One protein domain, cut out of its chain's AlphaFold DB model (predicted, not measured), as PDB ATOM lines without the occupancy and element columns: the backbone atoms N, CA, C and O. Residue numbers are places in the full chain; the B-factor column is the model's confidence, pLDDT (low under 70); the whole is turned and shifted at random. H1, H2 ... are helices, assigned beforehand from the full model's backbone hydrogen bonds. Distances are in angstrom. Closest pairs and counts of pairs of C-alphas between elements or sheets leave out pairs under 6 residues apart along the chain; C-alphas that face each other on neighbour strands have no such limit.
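Overview. This is residues 12 to 71 of the 510 residues of the protein "Arsenite S-adenosylmethyltransferase" of Methanobacterium sp. PtaB.Bin024 (UniProt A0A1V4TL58). Helix H1 sits between H2 on one side and H3 on the other, and H4 crosses over H1 and H2 as a cover on one face of these three. H1 and H2 make a helical hairpin, while H4 meets H3 at a corner. The printed part has 60 residues with four named helices, in the order H1, H2, H3, H4, and no named strand; its class is all helix. It is compact and rounded, with a radius of gyration of the C-alphas of 10.2 A and spans of 27 by 23 by 17 A.

Along the chain. H1 runs from residue 12, C-alpha at (-22.052, 40.165, -6.722), to residue 19, over 10.4 A. H2, residues 26 to 36, is 15.7 A long. H3, residues 42 to 51, is 14.1 A long. H4, residues 55 to 65, is 15.3 A long and ends with C-alpha 65 at (-34.064, 43.209, 3.456).

Arrangement. H1 and H4 are the hubs, touching three helices each. H1 touches H2, the C-alphas of Leu 15 and Ile 32 closest at 6.1 A; they run opposite ways at a shallow tilt of 32 degrees, only just short of steep. H1 touches H3, Glu 12 and Leu 45 having the closest C-alphas, 5.3 A apart, at a steep tilt of 60 degrees, the same way. H4 touches H1 about perpendicular, at 74 degrees, with the closest C-alphas, of Cys 19 and Leu 58, 5.0 A apart. H4 also touches H2, at 77 degrees, about perpendicular; the C-alphas of Lys 29 and Ile 65 are closest, at 7.0 A. H3 and H4 only just touch, only at the corner, with 3 pairs of C-alphas within 8 A; those of Ala 49 and Ile 55 are closest, at 4.7 A. H2 and H3 are apart. In H1, H2, H3 and H4 every O i to N i+4 pair is within hydrogen-bond range.

Size, cuts and confidence. The two farthest C-alphas, of Pro 26 and Lys 51, are 27.2 A apart. The printed part has no cut. The links H2 to H3 and H3 to H4 are tight, and H1 to H2 is short. The mean pLDDT of the printed part is 94.5, and no printed residue is under 70.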
ATOM      1  N   GLU A  12     -22.196  38.775  -7.135       94.62
ATOM      2  CA  GLU A  12     -22.052  40.165  -6.722       94.62
ATOM      3  C   GLU A  12     -22.599  41.151  -7.762       94.62
ATOM      4  O   GLU A  12     -23.280  42.110  -7.396       94.62
ATOM      5  N   ASP A  13     -22.353  40.920  -9.056       93.75
ATOM      6  CA  ASP A  13     -22.862  41.784 -10.132       93.75
ATOM      7  C   ASP A  13     -24.396  41.736 -10.171       93.75
ATOM      8  O   ASP A  13     -25.079  42.764 -10.233       93.75
ATOM      9  N   ASP A  14     -24.943  40.524 -10.062       93.19
ATOM     10  CA  ASP A  14     -26.378  40.273  -9.986       93.19
ATOM     11  C   ASP A  14     -26.998  40.919  -8.733       93.19
ATOM     12  O   ASP A  14     -28.088  41.498  -8.811       93.19
ATOM     13  N   LEU A  15     -26.302  40.876  -7.591       96.62
ATOM     14  CA  LEU A  15     -26.735  41.526  -6.353       96.62
ATOM     15  C   LEU A  15     -26.759  43.053  -6.506       96.62
ATOM     16  O   LEU A  15     -27.747  43.690  -6.132       96.62
ATOM     17  N   ILE A  16     -25.729  43.643  -7.121       96.75
ATOM     18  CA  ILE A  16     -25.681  45.081  -7.427       96.75
ATOM     19  C   ILE A  16     -26.864  45.481  -8.310       96.75
ATOM     20  O   ILE A  16     -27.544  46.461  -8.009       96.75
ATOM     21  N   LEU A  17     -27.151  44.720  -9.372       95.06
ATOM     22  CA  LEU A  17     -28.288  44.988 -10.257       95.06
ATOM     23  C   LEU A  17     -29.633  44.928  -9.527       95.06
ATOM     24  O   LEU A  17     -30.505  45.771  -9.766       95.06
ATOM     25  N   CYS A  18     -29.810  43.947  -8.638       95.69
ATOM     26  CA  CYS A  18     -31.026  43.827  -7.840       95.69
ATOM     27  C   CYS A  18     -31.194  45.029  -6.903       95.69
ATOM     28  O   CYS A  18     -32.290  45.578  -6.810       95.69
ATOM     29  N   CYS A  19     -30.112  45.475  -6.262       96.94
ATOM     30  CA  CYS A  19     -30.158  46.562  -5.290       96.94
ATOM     31  C   CYS A  19     -30.139  47.971  -5.905       96.94
ATOM     32  O   CYS A  19     -30.497  48.921  -5.216       96.94
ATOM     33  N   ALA A  20     -29.762  48.144  -7.176       95.75
ATOM     34  CA  ALA A  20     -29.634  49.444  -7.849       95.75
ATOM     35  C   ALA A  20     -30.984  50.111  -8.213       95.75
ATOM     36  O   ALA A  20     -31.191  50.567  -9.333       95.75
ATOM     37  N   ARG A  21     -31.928  50.160  -7.272       92.62
ATOM     38  CA  ARG A  21     -33.278  50.728  -7.426       92.62
ATOM     39  C   ARG A  21     -33.835  51.133  -6.064       92.62
ATOM     40  O   ARG A  21     -33.394  50.602  -5.047       92.62
ATOM     41  N   THR A  22     -34.799  52.052  -6.005       92.00
ATOM     42  CA  THR A  22     -35.417  52.444  -4.717       92.00
ATOM     43  C   THR A  22     -36.526  51.494  -4.283       92.00
ATOM     44  O   THR A  22     -36.695  51.247  -3.089       92.00
ATOM     45  N   ASN A  23     -37.252  50.931  -5.250       88.38
ATOM     46  CA  ASN A  23     -38.372  50.023  -5.030       88.38
ATOM     47  C   ASN A  23     -38.004  48.608  -5.485       88.38
ATOM     48  O   ASN A  23     -37.449  48.418  -6.565       88.38
ATOM     49  N   ILE A  24     -38.313  47.621  -4.648       91.69
ATOM     50  CA  ILE A  24     -37.961  46.213  -4.849       91.69
ATOM     51  C   ILE A  24     -39.256  45.407  -4.950       91.69
ATOM     52  O   ILE A  24     -40.096  45.485  -4.052       91.69
ATOM     53  N   THR A  25     -39.403  44.621  -6.018       92.62
ATOM     54  CA  THR A  25     -40.513  43.664  -6.158       92.62
ATOM     55  C   THR A  25     -40.313  42.461  -5.226       92.62
ATOM     56  O   THR A  25     -39.172  42.181  -4.836       92.62
ATOM     57  N   PRO A  26     -41.369  41.710  -4.864       94.75
ATOM     58  CA  PRO A  26     -41.233  40.492  -4.061       94.75
ATOM     59  C   PRO A  26     -40.219  39.487  -4.636       94.75
ATOM     60  O   PRO A  26     -39.414  38.923  -3.894       94.75
ATOM     61  N   GLU A  27     -40.184  39.325  -5.958       94.50
ATOM     62  CA  GLU A  27     -39.268  38.424  -6.668       94.50
ATOM     63  C   GLU A  27     -37.820  38.898  -6.517       94.50
ATOM     64  O   GLU A  27     -36.933  38.122  -6.159       94.50
ATOM     65  N   THR A  28     -37.585  40.200  -6.719       94.69
ATOM     66  CA  THR A  28     -36.257  40.806  -6.559       94.69
ATOM     67  C   THR A  28     -35.787  40.709  -5.105       94.69
ATOM     68  O   THR A  28     -34.623  40.402  -4.852       94.69
ATOM     69  N   LYS A  29     -36.690  40.892  -4.130       96.62
ATOM     70  CA  LYS A  29     -36.392  40.735  -2.697       96.62
ATOM     71  C   LYS A  29     -35.923  39.318  -2.372       96.62
ATOM     72  O   LYS A  29     -34.943  39.152  -1.648       96.62
ATOM     73  N   ASN A  30     -36.604  38.307  -2.908       96.12
ATOM     74  CA  ASN A  30     -36.225  36.907  -2.715       96.12
ATOM     75  C   ASN A  30     -34.875  36.599  -3.371       96.12
ATOM     76  O   ASN A  30     -34.036  35.948  -2.750       96.12
ATOM     77  N   LYS A  31     -34.622  37.137  -4.572       95.69
ATOM     78  CA  LYS A  31     -33.321  37.007  -5.241       95.69
ATOM     79  C   LYS A  31     -32.191  37.629  -4.411       95.69
ATOM     80  O   LYS A  31     -31.164  36.984  -4.243       95.69
ATOM     81  N   ILE A  32     -32.388  38.816  -3.828       96.94
ATOM     82  CA  ILE A  32     -31.401  39.449  -2.928       96.94
ATOM     83  C   ILE A  32     -31.086  38.539  -1.737       96.94
ATOM     84  O   ILE A  32     -29.920  38.250  -1.490       96.94
ATOM     85  N   LYS A  33     -32.111  38.034  -1.038       96.00
ATOM     86  CA  LYS A  33     -31.916  37.136   0.114       96.00
ATOM     87  C   LYS A  33     -31.137  35.872  -0.246       96.00
ATOM     88  O   LYS A  33     -30.347  35.398   0.559       96.00
ATOM     89  N   MET A  34     -31.379  35.320  -1.433       95.31
ATOM     90  CA  MET A  34     -30.657  34.149  -1.924       95.31
ATOM     91  C   MET A  34     -29.191  34.477  -2.227       95.31
ATOM     92  O   MET A  34     -28.312  33.729  -1.819       95.31
ATOM     93  N   LEU A  35     -28.925  35.594  -2.913       95.75
ATOM     94  CA  LEU A  35     -27.571  35.997  -3.305       95.75
ATOM     95  C   LEU A  35     -26.684  36.327  -2.100       95.75
ATOM     96  O   LEU A  35     -25.523  35.941  -2.089       95.75
ATOM     97  N   VAL A  36     -27.227  37.000  -1.079       94.50
ATOM     98  CA  VAL A  36     -26.467  37.391   0.125       94.50
ATOM     99  C   VAL A  36     -26.008  36.185   0.948       94.50
ATOM    100  O   VAL A  36     -24.975  36.257   1.599       94.50
ATOM    101  N   LYS A  37     -26.730  35.060   0.876       90.44
ATOM    102  CA  LYS A  37     -26.348  33.798   1.530       90.44
ATOM    103  C   LYS A  37     -25.260  33.019   0.789       90.44
ATOM    104  O   LYS A  37     -24.799  32.000   1.299       90.44
ATOM    105  N   GLY A  38     -24.908  33.437  -0.427       86.25
ATOM    106  CA  GLY A  38     -23.801  32.857  -1.177       86.25
ATOM    107  C   GLY A  38     -22.441  33.269  -0.612       86.25
ATOM    108  O   GLY A  38     -22.342  34.160   0.229       86.25
ATOM    109  N   ASP A  39     -21.385  32.634  -1.111       87.94
ATOM    110  CA  ASP A  39     -20.007  33.031  -0.817       87.94
ATOM    111  C   ASP A  39     -19.647  34.274  -1.645       87.94
ATOM    112  O   ASP A  39     -19.225  34.170  -2.797       87.94
ATOM    113  N   LEU A  40     -19.945  35.456  -1.092       92.94
ATOM    114  CA  LEU A  40     -19.714  36.742  -1.746       92.94
ATOM    115  C   LEU A  40     -18.321  37.294  -1.432       92.94
ATOM    116  O   LEU A  40     -17.953  37.486  -0.270       92.94
ATOM    117  N   ASP A  41     -17.608  37.715  -2.472       92.69
ATOM    118  CA  ASP A  41     -16.481  38.633  -2.353       92.69
ATOM    119  C   ASP A  41     -17.010  40.049  -2.063       92.69
ATOM    120  O   ASP A  41     -17.287  40.862  -2.954       92.69
ATOM    121  N   TRP A  42     -17.165  40.354  -0.773       93.50
ATOM    122  CA  TRP A  42     -17.649  41.652  -0.302       93.50
ATOM    123  C   TRP A  42     -16.770  42.828  -0.749       93.50
ATOM    124  O   TRP A  42     -17.296  43.919  -0.993       93.50
ATOM    125  N   ASN A  43     -15.460  42.623  -0.914       91.94
ATOM    126  CA  ASN A  43     -14.560  43.668  -1.400       91.94
ATOM    127  C   ASN A  43     -14.852  43.974  -2.868       91.94
ATOM    128  O   ASN A  43     -15.032  45.139  -3.231       91.94
ATOM    129  N   TYR A  44     -14.977  42.945  -3.711       91.56
ATOM    130  CA  TYR A  44     -15.402  43.117  -5.099       91.56
ATOM    131  C   TYR A  44     -16.778  43.789  -5.189       91.56
ATOM    132  O   TYR A  44     -16.935  44.743  -5.956       91.56
ATOM    133  N   LEU A  45     -17.755  43.352  -4.386       95.00
ATOM    134  CA  LEU A  45     -19.103  43.925  -4.354       95.00
ATOM    135  C   LEU A  45     -19.071  45.432  -4.048       95.00
ATOM    136  O   LEU A  45     -19.649  46.234  -4.787       95.00
ATOM    137  N   ILE A  46     -18.366  45.835  -2.986       94.81
ATOM    138  CA  ILE A  46     -18.252  47.237  -2.555       94.81
ATOM    139  C   ILE A  46     -17.542  48.084  -3.610       94.81
ATOM    140  O   ILE A  46     -18.038  49.150  -3.986       94.81
ATOM    141  N   LEU A  47     -16.398  47.616  -4.116       91.94
ATOM    142  CA  LEU A  47     -15.611  48.343  -5.113       91.94
ATOM    143  C   LEU A  47     -16.374  48.508  -6.429       91.94
ATOM    144  O   LEU A  47     -16.371  49.587  -7.030       91.94
ATOM    145  N   THR A  48     -17.099  47.472  -6.843       92.69
ATOM    146  CA  THR A  48     -17.942  47.512  -8.039       92.69
ATOM    147  C   THR A  48     -19.119  48.466  -7.833       92.69
ATOM    148  O   THR A  48     -19.368  49.331  -8.678       92.69
ATOM    149  N   ALA A  49     -19.788  48.431  -6.678       95.62
ATOM    150  CA  ALA A  49     -20.865  49.367  -6.360       95.62
ATOM    151  C   ALA A  49     -20.387  50.833  -6.296       95.62
ATOM    152  O   ALA A  49     -21.108  51.726  -6.752       95.62
ATOM    153  N   LEU A  50     -19.169  51.094  -5.802       91.94
ATOM    154  CA  LEU A  50     -18.527  52.417  -5.825       91.94
ATOM    155  C   LEU A  50     -18.245  52.889  -7.253       91.94
ATOM    156  O   LEU A  50     -18.623  54.006  -7.620       91.94
ATOM    157  N   LYS A  51     -17.638  52.032  -8.082       89.81
ATOM    158  CA  LYS A  51     -17.356  52.311  -9.501       89.81
ATOM    159  C   LYS A  51     -18.632  52.666 -10.266       89.81
ATOM    160  O   LYS A  51     -18.651  53.621 -11.046       89.81
ATOM    161  N   HIS A  52     -19.711  51.934 -10.001       93.31
ATOM    162  CA  HIS A  52     -21.022  52.158 -10.603       93.31
ATOM    163  C   HIS A  52     -21.849  53.260  -9.923       93.31
ATOM    164  O   HIS A  52     -22.903  53.611 -10.458       93.31
ATOM    165  N   LYS A  53     -21.365  53.827  -8.807       94.50
ATOM    166  CA  LYS A  53     -22.015  54.860  -7.981       94.50
ATOM    167  C   LYS A  53     -23.398  54.475  -7.446       94.50
ATOM    168  O   LYS A  53     -24.300  55.308  -7.370       94.50
ATOM    169  N   VAL A  54     -23.563  53.208  -7.080       97.06
ATOM    170  CA  VAL A  54     -24.816  52.644  -6.547       97.06
ATOM    171  C   VAL A  54     -24.655  52.076  -5.136       97.06
ATOM    172  O   VAL A  54     -25.578  51.459  -4.618       97.06
ATOM    173  N   ILE A  55     -23.517  52.315  -4.474       96.69
ATOM    174  CA  ILE A  55     -23.248  51.819  -3.112       96.69
ATOM    175  C   ILE A  55     -24.290  52.274  -2.077       96.69
ATOM    176  O   ILE A  55     -24.619  51.525  -1.164       96.69
ATOM    177  N   GLN A  56     -24.857  53.469  -2.255       97.19
ATOM    178  CA  GLN A  56     -25.905  54.005  -1.383       97.19
ATOM    179  C   GLN A  56     -27.201  53.188  -1.490       97.19
ATOM    180  O   GLN A  56     -27.818  52.855  -0.481       97.19
ATOM    181  N   LEU A  57     -27.576  52.806  -2.717       97.62
ATOM    182  CA  LEU A  57     -28.715  51.927  -2.984       97.62
ATOM    183  C   LEU A  57     -28.438  50.500  -2.499       97.62
ATOM    184  O   LEU A  57     -29.314  49.891  -1.892       97.62
ATOM    185  N   LEU A  58     -27.215  49.998  -2.708       97.94
ATOM    186  CA  LEU A  58     -26.783  48.694  -2.204       97.94
ATOM    187  C   LEU A  58     -26.990  48.593  -0.691       97.94
ATOM    188  O   LEU A  58     -27.728  47.724  -0.240       97.94
ATOM    189  N   TYR A  59     -26.401  49.512   0.078       97.69
ATOM    190  CA  TYR A  59     -26.566  49.535   1.531       97.69
ATOM    191  C   TYR A  59     -28.037  49.657   1.938       97.69
ATOM    192  O   TYR A  59     -28.515  48.860   2.743       97.69
ATOM    193  N   PHE A  60     -28.770  50.603   1.339       97.56
ATOM    194  CA  PHE A  60     -30.174  50.849   1.661       97.56
ATOM    195  C   PHE A  60     -31.058  49.609   1.474       97.56
ATOM    196  O   PHE A  60     -31.935  49.351   2.297       97.56
ATOM    197  N   GLN A  61     -30.835  48.823   0.417       97.75
ATOM    198  CA  GLN A  61     -31.614  47.606   0.196       97.75
ATOM    199  C   GLN A  61     -31.166  46.458   1.098       97.75
ATOM    200  O   GLN A  61     -32.020  45.763   1.648       97.75
ATOM    201  N   LEU A  62     -29.860  46.278   1.304       97.38
ATOM    202  CA  LEU A  62     -29.343  45.213   2.166       97.38
ATOM    203  C   LEU A  62     -29.823  45.377   3.616       97.38
ATOM    204  O   LEU A  62     -30.387  44.434   4.170       97.38
ATOM    205  N   ILE A  63     -29.714  46.582   4.192       97.00
ATOM    206  CA  ILE A  63     -30.163  46.839   5.571       97.00
ATOM    207  C   ILE A  63     -31.679  46.665   5.730       97.00
ATOM    208  O   ILE A  63     -32.158  46.216   6.767       97.00
ATOM    209  N   LYS A  64     -32.455  46.983   4.688       96.12
ATOM    210  CA  LYS A  64     -33.916  46.849   4.698       96.12
ATOM    211  C   LYS A  64     -34.382  45.396   4.561       96.12
ATOM    212  O   LYS A  64     -35.481  45.065   5.008       96.12
ATOM    213  N   ILE A  65     -33.616  44.546   3.876       97.00
ATOM    214  CA  ILE A  65     -34.064  43.209   3.456       97.00
ATOM    215  C   ILE A  65     -33.463  42.091   4.311       97.00
ATOM    216  O   ILE A  65     -34.182  41.136   4.624       97.00
ATOM    217  N   CYS A  66     -32.173  42.176   4.628       95.69
ATOM    218  CA  CYS A  66     -31.407  41.118   5.288       95.69
ATOM    219  C   CYS A  66     -30.213  41.694   6.080       95.69
ATOM    220  O   CYS A  66     -29.068  41.377   5.763       95.69
ATOM    221  N   PRO A  67     -30.458  42.548   7.093       95.19
ATOM    222  CA  PRO A  67     -29.388  43.179   7.868       95.19
ATOM    223  C   PRO A  67     -28.496  42.161   8.594       95.19
ATOM    224  O   PRO A  67     -27.285  42.352   8.648       95.19
ATOM    225  N   ASP A  68     -29.081  41.065   9.083       94.50
ATOM    226  CA  ASP A  68     -28.390  40.052   9.897       94.50
ATOM    227  C   ASP A  68     -27.438  39.153   9.090       94.50
ATOM    228  O   ASP A  68     -26.583  38.482   9.658       94.50
ATOM    229  N   GLU A  69     -27.567  39.144   7.761       94.69
ATOM    230  CA  GLU A  69     -26.736  38.334   6.858       94.69
ATOM    231  C   GLU A  69     -25.464  39.090   6.413       94.69
ATOM    232  O   GLU A  69     -24.624  38.549   5.696       94.69
ATOM    233  N   ILE A  70     -25.315  40.363   6.799       94.94
ATOM    234  CA  ILE A  70     -24.179  41.207   6.413       94.94
ATOM    235  C   ILE A  70     -23.090  41.092   7.489       94.94
ATOM    236  O   ILE A  70     -23.354  41.409   8.651       94.94
ATOM    237  N   PRO A  71     -21.838  40.737   7.142       95.06
ATOM    238  CA  PRO A  71     -20.751  40.718   8.114       95.06
ATOM    239  C   PRO A  71     -20.579  42.076   8.807       95.06
ATOM    240  O   PRO A  71     -20.537  43.116   8.148       95.06
TER     241      PRO A  71